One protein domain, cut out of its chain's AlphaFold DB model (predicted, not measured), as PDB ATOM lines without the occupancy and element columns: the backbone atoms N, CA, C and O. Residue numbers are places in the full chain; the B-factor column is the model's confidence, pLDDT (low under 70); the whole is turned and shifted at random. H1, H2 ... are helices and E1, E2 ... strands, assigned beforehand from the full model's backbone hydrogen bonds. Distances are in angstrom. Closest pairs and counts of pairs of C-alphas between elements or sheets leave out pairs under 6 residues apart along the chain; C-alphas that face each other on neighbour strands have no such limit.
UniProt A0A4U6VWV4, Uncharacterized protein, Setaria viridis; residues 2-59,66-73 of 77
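AT A GLANCE: This is residues 2 to 59 and 66 to 73 of the 77 residues of an uncharacterized protein of Setaria viridis (UniProt A0A4U6VWV4). A lone helix, H1, sticks out with residues 18 to 22, which belong to no named element, from a small, loose body of loops around a two-stranded hairpin, E1 and E2. There is little regular structure: the named elements hold only 22 of the 66 printed residues, in the order H1, E1, E2, and the class is mixed. The whole is extended, with a radius of gyration of the C-alphas of 18.6 A, and spans 56 by 34 by 23 A.

HOW THE PARTS SIT: H1, residues 2 to 17, belongs to residues 2 to 22, which stand free. Every O i to N i+4 pair in H1 is within hydrogen-bond range. A long link of 22 residues leads to E1, residues 40 to 42. E1 forms a hairpin with E2, residues 49 to 51, through a short link of 6 residues. The two strands are antiparallel, at 164 degrees between their directions; N 41 and O 50 are within hydrogen-bond range at 2.8 A. H1 and E2 are apart.

IN THESE COORDINATES: H1 measures 23.0 A from C-alpha 2 at (-56.453, -5.222, 11.741) to C-alpha 17. E1 measures 6.4 A and E2 6.5 A, ending with C-alpha 51 at (-83.606, -23.573, -23.018).

THE WHOLE: The C-alphas farthest apart, of His 2 and His 31, are 57.7 A apart. Residues 60 to 65 are not printed; C-alphas 59 and 66 are 13.0 A apart across the cut. Confidence is under 70 at residues 17 to 28, 37, 55 to 59 and 66 to 73.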
ATOM      1  N   HIS A   2     -55.819  -3.938  12.083       79.31
ATOM      2  CA  HIS A   2     -56.453  -5.222  11.741       79.31
ATOM      3  C   HIS A   2     -57.983  -5.152  11.518       79.31
ATOM      4  O   HIS A   2     -58.500  -5.750  10.581       79.31
ATOM      5  N   PHE A   3     -58.703  -4.357  12.320       85.94
ATOM      6  CA  PHE A   3     -60.159  -4.189  12.186       85.94
ATOM      7  C   PHE A   3     -60.572  -3.518  10.861       85.94
ATOM      8  O   PHE A   3     -61.555  -3.913  10.244       85.94
ATOM      9  N   LEU A   4     -59.783  -2.547  10.383       88.88
ATOM     10  CA  LEU A   4     -60.039  -1.864   9.110       88.88
ATOM     11  C   LEU A   4     -59.878  -2.819   7.919       88.88
ATOM     12  O   LEU A   4     -60.704  -2.805   7.012       88.88
ATOM     13  N   HIS A   5     -58.864  -3.690   7.946       86.69
ATOM     14  CA  HIS A   5     -58.690  -4.716   6.916       86.69
ATOM     15  C   HIS A   5     -59.870  -5.689   6.867       86.69
ATOM     16  O   HIS A   5     -60.349  -5.994   5.776       86.69
ATOM     17  N   LEU A   6     -60.378  -6.130   8.024       89.88
ATOM     18  CA  LEU A   6     -61.547  -7.013   8.073       89.88
ATOM     19  C   LEU A   6     -62.792  -6.354   7.465       89.88
ATOM     20  O   LEU A   6     -63.493  -6.995   6.685       89.88
ATOM     21  N   LEU A   7     -63.031  -5.071   7.754       91.44
ATOM     22  CA  LEU A   7     -64.163  -4.335   7.186       91.44
ATOM     23  C   LEU A   7     -64.059  -4.207   5.656       91.44
ATOM     24  O   LEU A   7     -65.048  -4.405   4.953       91.44
ATOM     25  N   VAL A   8     -62.861  -3.925   5.137       92.62
ATOM     26  CA  VAL A   8     -62.617  -3.805   3.689       92.62
ATOM     27  C   VAL A   8     -62.823  -5.144   2.980       92.62
ATOM     28  O   VAL A   8     -63.490  -5.191   1.946       92.62
ATOM     29  N   VAL A   9     -62.300  -6.238   3.542       91.88
ATOM     30  CA  VAL A   9     -62.466  -7.583   2.967       91.88
ATOM     31  C   VAL A   9     -63.938  -7.993   2.961       91.88
ATOM     32  O   VAL A   9     -64.428  -8.496   1.951       91.88
ATOM     33  N   LEU A  10     -64.663  -7.729   4.052       89.69
ATOM     34  CA  LEU A  10     -66.086  -8.050   4.145       89.69
ATOM     35  C   LEU A  10     -66.924  -7.231   3.151       89.69
ATOM     36  O   LEU A  10     -67.800  -7.786   2.488       89.69
ATOM     37  N   GLY A  11     -66.625  -5.937   3.000       87.12
ATOM     38  CA  GLY A  11     -67.304  -5.063   2.043       87.12
ATOM     39  C   GLY A  11     -67.093  -5.493   0.589       87.12
ATOM     40  O   GLY A  11     -68.052  -5.551  -0.180       87.12
ATOM     41  N   LEU A  12     -65.861  -5.860   0.222       85.12
ATOM     42  CA  LEU A  12     -65.560  -6.339  -1.129       85.12
ATOM     43  C   LEU A  12     -66.243  -7.682  -1.412       85.12
ATOM     44  O   LEU A  12     -66.810  -7.864  -2.487       85.12
ATOM     45  N   HIS A  13     -66.245  -8.593  -0.435       81.88
ATOM     46  CA  HIS A  13     -66.930  -9.876  -0.561       81.88
ATOM     47  C   HIS A  13     -68.433  -9.690  -0.787       81.88
ATOM     48  O   HIS A  13     -68.991 -10.264  -1.722       81.88
ATOM     49  N   TYR A  14     -69.072  -8.826   0.005       80.81
ATOM     50  CA  TYR A  14     -70.492  -8.524  -0.153       80.81
ATOM     51  C   TYR A  14     -70.791  -7.940  -1.541       80.81
ATOM     52  O   TYR A  14     -71.693  -8.417  -2.233       80.81
ATOM     53  N   PHE A  15     -69.976  -6.988  -2.002       76.00
ATOM     54  CA  PHE A  15     -70.124  -6.380  -3.325       76.00
ATOM     55  C   PHE A  15     -69.968  -7.397  -4.468       76.00
ATOM     56  O   PHE A  15     -70.784  -7.409  -5.387       76.00
ATOM     57  N   SER A  16     -68.984  -8.300  -4.389       72.56
ATOM     58  CA  SER A  16     -68.801  -9.367  -5.384       72.56
ATOM     59  C   SER A  16     -69.958 -10.366  -5.412       72.56
ATOM     60  O   SER A  16     -70.290 -10.874  -6.478       72.56
ATOM     61  N   THR A  17     -70.605 -10.642  -4.275       68.75
ATOM     62  CA  THR A  17     -71.802 -11.505  -4.257       68.75
ATOM     63  C   THR A  17     -73.061 -10.802  -4.770       68.75
ATOM     64  O   THR A  17     -73.985 -11.469  -5.227       68.75
ATOM     65  N   HIS A  18     -73.088  -9.466  -4.741       62.28
ATOM     66  CA  HIS A  18     -74.217  -8.644  -5.184       62.28
ATOM     67  C   HIS A  18     -74.192  -8.284  -6.676       62.28
ATOM     68  O   HIS A  18     -75.112  -7.618  -7.155       62.28
ATOM     69  N   THR A  19     -73.192  -8.731  -7.445       56.25
ATOM     70  CA  THR A  19     -73.252  -8.641  -8.908       56.25
ATOM     71  C   THR A  19     -74.215  -9.705  -9.428       56.25
ATOM     72  O   THR A  19     -73.813 -10.774  -9.892       56.25
ATOM     73  N   THR A  20     -75.513  -9.436  -9.310       56.00
ATOM     74  CA  THR A  20     -76.558 -10.263  -9.903       56.00
ATOM     75  C   THR A  20     -76.319 -10.279 -11.406       56.00
ATOM     76  O   THR A  20     -76.432  -9.251 -12.074       56.00
ATOM     77  N   SER A  21     -75.914 -11.435 -11.930       52.62
ATOM     78  CA  SER A  21     -75.664 -11.635 -13.355       52.62
ATOM     79  C   SER A  21     -76.948 -11.324 -14.126       52.62
ATOM     80  O   SER A  21     -77.872 -12.136 -14.174       52.62
ATOM     81  N   SER A  22     -77.041 -10.114 -14.682       51.94
ATOM     82  CA  SER A  22     -78.157  -9.705 -15.530       51.94
ATOM     83  C   SER A  22     -77.993 -10.388 -16.883       51.94
ATOM     84  O   SER A  22     -77.513  -9.799 -17.852       51.94
ATOM     85  N   SER A  23     -78.362 -11.667 -16.942       54.69
ATOM     86  CA  SER A  23     -78.472 -12.398 -18.197       54.69
ATOM     87  C   SER A  23     -79.619 -11.785 -18.993       54.69
ATOM     88  O   SER A  23     -80.783 -12.092 -18.741       54.69
ATOM     89  N   ALA A  24     -79.291 -10.901 -19.939       52.97
ATOM     90  CA  ALA A  24     -80.250 -10.344 -20.882       52.97
ATOM     91  C   ALA A  24     -80.927 -11.501 -21.624       52.97
ATOM     92  O   ALA A  24     -80.325 -12.161 -22.476       52.97
ATOM     93  N   ALA A  25     -82.170 -11.786 -21.244       56.59
ATOM     94  CA  ALA A  25     -82.954 -12.817 -21.883       56.59
ATOM     95  C   ALA A  25     -83.146 -12.437 -23.348       56.59
ATOM     96  O   ALA A  25     -83.795 -11.448 -23.685       56.59
ATOM     97  N   THR A  26     -82.537 -13.216 -24.230       62.91
ATOM     98  CA  THR A  26     -82.755 -13.056 -25.660       62.91
ATOM     99  C   THR A  26     -84.176 -13.540 -25.942       62.91
ATOM    100  O   THR A  26     -84.483 -14.706 -25.741       62.91
ATOM    101  N   TYR A  27     -85.079 -12.649 -26.339       61.62
ATOM    102  CA  TYR A  27     -86.499 -12.980 -26.535       61.62
ATOM    103  C   TYR A  27     -86.778 -13.656 -27.891       61.62
ATOM    104  O   TYR A  27     -87.891 -14.110 -28.148       61.62
ATOM    105  N   THR A  28     -85.791 -13.726 -28.789       69.19
ATOM    106  CA  THR A  28     -85.928 -14.341 -30.120       69.19
ATOM    107  C   THR A  28     -84.605 -14.952 -30.564       69.19
ATOM    108  O   THR A  28     -83.574 -14.292 -30.493       69.19
ATOM    109  N   LEU A  29     -84.630 -16.195 -31.054       77.06
ATOM    110  CA  LEU A  29     -83.485 -16.796 -31.742       77.06
ATOM    111  C   LEU A  29     -83.506 -16.398 -33.217       77.06
ATOM    112  O   LEU A  29     -84.468 -16.738 -33.908       77.06
ATOM    113  N   PRO A  30     -82.474 -15.699 -33.718       73.94
ATOM    114  CA  PRO A  30     -82.361 -15.416 -35.140       73.94
ATOM    115  C   PRO A  30     -82.260 -16.708 -35.961       73.94
ATOM    116  O   PRO A  30     -81.740 -17.725 -35.497       73.94
ATOM    117  N   HIS A  31     -82.717 -16.662 -37.212       70.38
ATOM    118  CA  HIS A  31     -82.633 -17.811 -38.112       70.38
ATOM    119  C   HIS A  31     -81.166 -18.251 -38.305       70.38
ATOM    120  O   HIS A  31     -80.259 -17.418 -38.375       70.38
ATOM    121  N   GLY A  32     -80.921 -19.563 -38.334       77.69
ATOM    122  CA  GLY A  32     -79.572 -20.135 -38.434       77.69
ATOM    123  C   GLY A  32     -78.722 -20.060 -37.156       77.69
ATOM    124  O   GLY A  32     -77.591 -20.536 -37.169       77.69
ATOM    125  N   HIS A  33     -79.241 -19.505 -36.054       71.50
ATOM    126  CA  HIS A  33     -78.525 -19.447 -34.781       71.50
ATOM    127  C   HIS A  33     -79.026 -20.534 -33.833       71.50
ATOM    128  O   HIS A  33     -80.205 -20.593 -33.485       71.50
ATOM    129  N   ALA A  34     -78.109 -21.393 -33.392       75.81
ATOM    130  CA  ALA A  34     -78.405 -22.407 -32.394       75.81
ATOM    131  C   ALA A  34     -78.386 -21.796 -30.987       75.81
ATOM    132  O   ALA A  34     -77.508 -21.003 -30.639       75.81
ATOM    133  N   LEU A  35     -79.337 -22.210 -30.154       75.31
ATOM    134  CA  LEU A  35     -79.276 -21.945 -28.725       75.31
ATOM    135  C   LEU A  35     -78.185 -22.843 -28.123       75.31
ATOM    136  O   LEU A  35     -78.144 -24.041 -28.386       75.31
ATOM    137  N   THR A  36     -77.259 -22.275 -27.356       74.81
ATOM    138  CA  THR A  36     -76.217 -23.053 -26.672       74.81
ATOM    139  C   THR A  36     -76.736 -23.552 -25.324       74.81
ATOM    140  O   THR A  36     -77.634 -22.949 -24.744       74.81
ATOM    141  N   SER A  37     -76.166 -24.639 -24.786       68.31
ATOM    142  CA  SER A  37     -76.657 -25.301 -23.558       68.31
ATOM    143  C   SER A  37     -76.737 -24.402 -22.316       68.31
ATOM    144  O   SER A  37     -77.403 -24.748 -21.348       68.31
ATOM    145  N   ASN A  38     -76.039 -23.270 -22.317       70.44
ATOM    146  CA  ASN A  38     -76.000 -22.291 -21.234       70.44
ATOM    147  C   ASN A  38     -76.868 -21.053 -21.507       70.44
ATOM    148  O   ASN A  38     -76.763 -20.065 -20.781       70.44
ATOM    149  N   LYS A  39     -77.681 -21.068 -22.569       73.69
ATOM    150  CA  LYS A  39     -78.550 -19.957 -22.948       73.69
ATOM    151  C   LYS A  39     -80.012 -20.371 -22.952       73.69
ATOM    152  O   LYS A  39     -80.369 -21.513 -23.230       73.69
ATOM    153  N   MET A  40     -80.850 -19.391 -22.645       80.25
ATOM    154  CA  MET A  40     -82.283 -19.542 -22.483       80.25
ATOM    155  C   MET A  40     -82.973 -18.312 -23.054       80.25
ATOM    156  O   MET A  40     -82.550 -17.180 -22.804       80.25
ATOM    157  N   LEU A  41     -84.036 -18.538 -23.813       81.06
ATOM    158  CA  LEU A  41     -84.954 -17.485 -24.207       81.06
ATOM    159  C   LEU A  41     -85.988 -17.319 -23.119       81.06
ATOM    160  O   LEU A  41     -86.571 -18.306 -22.679       81.06
ATOM    161  N   VAL A  42     -86.250 -16.083 -22.720       79.06
ATOM    162  CA  VAL A  42     -87.363 -15.777 -21.824       79.06
ATOM    163  C   VAL A  42     -88.367 -14.952 -22.606       79.06
ATOM    164  O   VAL A  42     -87.995 -14.030 -23.331       79.06
ATOM    165  N   SER A  43     -89.643 -15.311 -22.488       79.00
ATOM    166  CA  SER A  43     -90.730 -14.516 -23.049       79.00
ATOM    167  C   SER A  43     -90.678 -13.096 -22.484       79.00
ATOM    168  O   SER A  43     -90.296 -12.906 -21.332       79.00
ATOM    169  N   GLY A  44     -91.101 -12.096 -23.260       76.19
ATOM    170  CA  GLY A  44     -91.059 -10.692 -22.833       76.19
ATOM    171  C   GLY A  44     -91.844 -10.398 -21.548       76.19
ATOM    172  O   GLY A  44     -91.516  -9.459 -20.834       76.19
ATOM    173  N   ASN A  45     -92.836 -11.229 -21.204       79.12
ATOM    174  CA  ASN A  45     -93.568 -11.139 -19.933       79.12
ATOM    175  C   ASN A  45     -92.884 -11.873 -18.764       79.12
ATOM    176  O   ASN A  45     -93.460 -11.975 -17.684       79.12
ATOM    177  N   GLY A  46     -91.708 -12.453 -18.989       78.00
ATOM    178  CA  GLY A  46     -90.943 -13.195 -17.995       78.00
ATOM    179  C   GLY A  46     -91.511 -14.566 -17.627       78.00
ATOM    180  O   GLY A  46     -90.863 -15.271 -16.878       78.00
ATOM    181  N   LYS A  47     -92.688 -14.977 -18.122       83.62
ATOM    182  CA  LYS A  47     -93.423 -16.141 -17.577       83.62
ATOM    183  C   LYS A  47     -92.952 -17.495 -18.094       83.62
ATOM    184  O   LYS A  47     -93.261 -18.525 -17.493       83.62
ATOM    185  N   PHE A  48     -92.299 -17.495 -19.247       79.75
ATOM    186  CA  PHE A  48     -91.935 -18.703 -19.969       79.75
ATOM    187  C   PHE A  48     -90.480 -18.632 -20.370       79.75
ATOM    188  O   PHE A  48     -90.014 -17.588 -20.826       79.75
ATOM    189  N   ALA A  49     -89.802 -19.761 -20.231       82.00
ATOM    190  CA  ALA A  49     -88.413 -19.908 -20.580       82.00
ATOM    191  C   ALA A  49     -88.220 -21.125 -21.488       82.00
ATOM    192  O   ALA A  49     -88.779 -22.190 -21.231       82.00
ATOM    193  N   LEU A  50     -87.429 -20.962 -22.543       81.25
ATOM    194  CA  LEU A  50     -87.061 -22.022 -23.471       81.25
ATOM    195  C   LEU A  50     -85.541 -22.148 -23.493       81.25
ATOM    196  O   LEU A  50     -84.838 -21.199 -23.825       81.25
ATOM    197  N   GLY A  51     -85.033 -23.318 -23.140       82.00
ATOM    198  CA  GLY A  51     -83.606 -23.573 -23.018       82.00
ATOM    199  C   GLY A  51     -83.317 -25.056 -22.907       82.00
ATOM    200  O   GLY A  51     -84.227 -25.884 -22.852       82.00
ATOM    201  N   PHE A  52     -82.035 -25.388 -22.871       80.56
ATOM    202  CA  PHE A  52     -81.604 -26.734 -22.531       80.56
ATOM    203  C   PHE A  52     -81.488 -26.826 -21.018       80.56
ATOM    204  O   PHE A  52     -80.652 -26.160 -20.410       80.56
ATOM    205  N   PHE A  53     -82.338 -27.645 -20.409       74.00
ATOM    206  CA  PHE A  53     -82.325 -27.869 -18.972       74.00
ATOM    207  C   PHE A  53     -81.964 -29.316 -18.695       74.00
ATOM    208  O   PHE A  53     -82.447 -30.233 -19.359       74.00
ATOM    209  N   GLN A  54     -81.128 -29.529 -17.686       71.31
ATOM    210  CA  GLN A  54     -80.892 -30.867 -17.180       71.31
ATOM    211  C   GLN A  54     -82.070 -31.245 -16.285       71.31
ATOM    212  O   GLN A  54     -82.210 -30.738 -15.173       71.31
ATOM    213  N   THR A  55     -82.949 -32.116 -16.771       64.88
ATOM    214  CA  THR A  55     -84.013 -32.670 -15.935       64.88
ATOM    215  C   THR A  55     -83.379 -33.636 -14.944       64.88
ATOM    216  O   THR A  55     -82.691 -34.577 -15.340       64.88
ATOM    217  N   GLY A  56     -83.571 -33.391 -13.650       65.56
ATOM    218  CA  GLY A  56     -83.050 -34.240 -12.586       65.56
ATOM    219  C   GLY A  56     -83.735 -35.605 -12.551       65.56
ATOM    220  O   GLY A  56     -84.587 -35.847 -11.708       65.56
ATOM    221  N   SER A  57     -83.335 -36.517 -13.428       55.53
ATOM    222  CA  SER A  57     -83.433 -37.950 -13.186       55.53
ATOM    223  C   SER A  57     -82.043 -38.521 -13.399       55.53
ATOM    224  O   SER A  57     -81.615 -38.870 -14.496       55.53
ATOM    225  N   LYS A  58     -81.281 -38.583 -12.309       54.31
ATOM    226  CA  LYS A  58     -80.041 -39.351 -12.274       54.31
ATOM    227  C   LYS A  58     -80.427 -40.834 -12.292       54.31
ATOM    228  O   LYS A  58     -80.334 -41.505 -11.272       54.31
ATOM    229  N   SER A  59     -80.918 -41.340 -13.425       52.38
ATOM    230  CA  SER A  59     -80.870 -42.779 -13.659       52.38
ATOM    231  C   SER A  59     -79.392 -43.109 -13.777       52.38
ATOM    232  O   SER A  59     -78.677 -42.508 -14.579       52.38
ATOM    233  N   LEU A  66     -80.319 -35.304 -23.206       56.41
ATOM    234  CA  LEU A  66     -80.952 -33.983 -23.226       56.41
ATOM    235  C   LEU A  66     -82.454 -34.175 -23.485       56.41
ATOM    236  O   LEU A  66     -82.868 -34.462 -24.605       56.41
ATOM    237  N   THR A  67     -83.266 -34.041 -22.440       54.22
ATOM    238  CA  THR A  67     -84.728 -34.112 -22.539       54.22
ATOM    239  C   THR A  67     -85.276 -32.688 -22.581       54.22
ATOM    240  O   THR A  67     -84.962 -31.877 -21.711       54.22
ATOM    241  N   TRP A  68     -86.068 -32.355 -23.602       54.12
ATOM    242  CA  TRP A  68     -86.762 -31.068 -23.676       54.12
ATOM    243  C   TRP A  68     -87.819 -31.004 -22.562       54.12
ATOM    244  O   TRP A  68     -88.627 -31.915 -22.411       54.12
ATOM    245  N   ALA A  69     -87.809 -29.942 -21.757       58.59
ATOM    246  CA  ALA A  69     -88.772 -29.737 -20.676       58.59
ATOM    247  C   ALA A  69     -89.397 -28.342 -20.785       58.59
ATOM    248  O   ALA A  69     -88.691 -27.365 -21.035       58.59
ATOM    249  N   TYR A  70     -90.715 -28.252 -20.592       50.66
ATOM    250  CA  TYR A  70     -91.448 -26.988 -20.507       50.66
ATOM    251  C   TYR A  70     -91.728 -26.669 -19.028       50.66
ATOM    252  O   TYR A  70     -92.149 -27.545 -18.275       50.66
ATOM    253  N   GLY A  71     -91.488 -25.433 -18.587       59.78
ATOM    254  CA  GLY A  71     -91.708 -25.017 -17.196       59.78
ATOM    255  C   GLY A  71     -91.907 -23.506 -17.063       59.78
ATOM    256  O   GLY A  71     -91.423 -22.738 -17.896       59.78
ATOM    257  N   SER A  72     -92.650 -23.070 -16.042       50.47
ATOM    258  CA  SER A  72     -92.834 -21.651 -15.710       50.47
ATOM    259  C   SER A  72     -91.767 -21.180 -14.719       50.47
ATOM    260  O   SER A  72     -91.363 -21.909 -13.811       50.47
ATOM    261  N   THR A  73     -91.286 -19.950 -14.887       52.06
ATOM    262  CA  THR A  73     -90.280 -19.361 -13.996       52.06
ATOM    263  C   THR A  73     -90.927 -18.968 -12.666       52.06
ATOM    264  O   THR A  73     -91.843 -18.143 -12.634       52.06
TER     265      THR A  73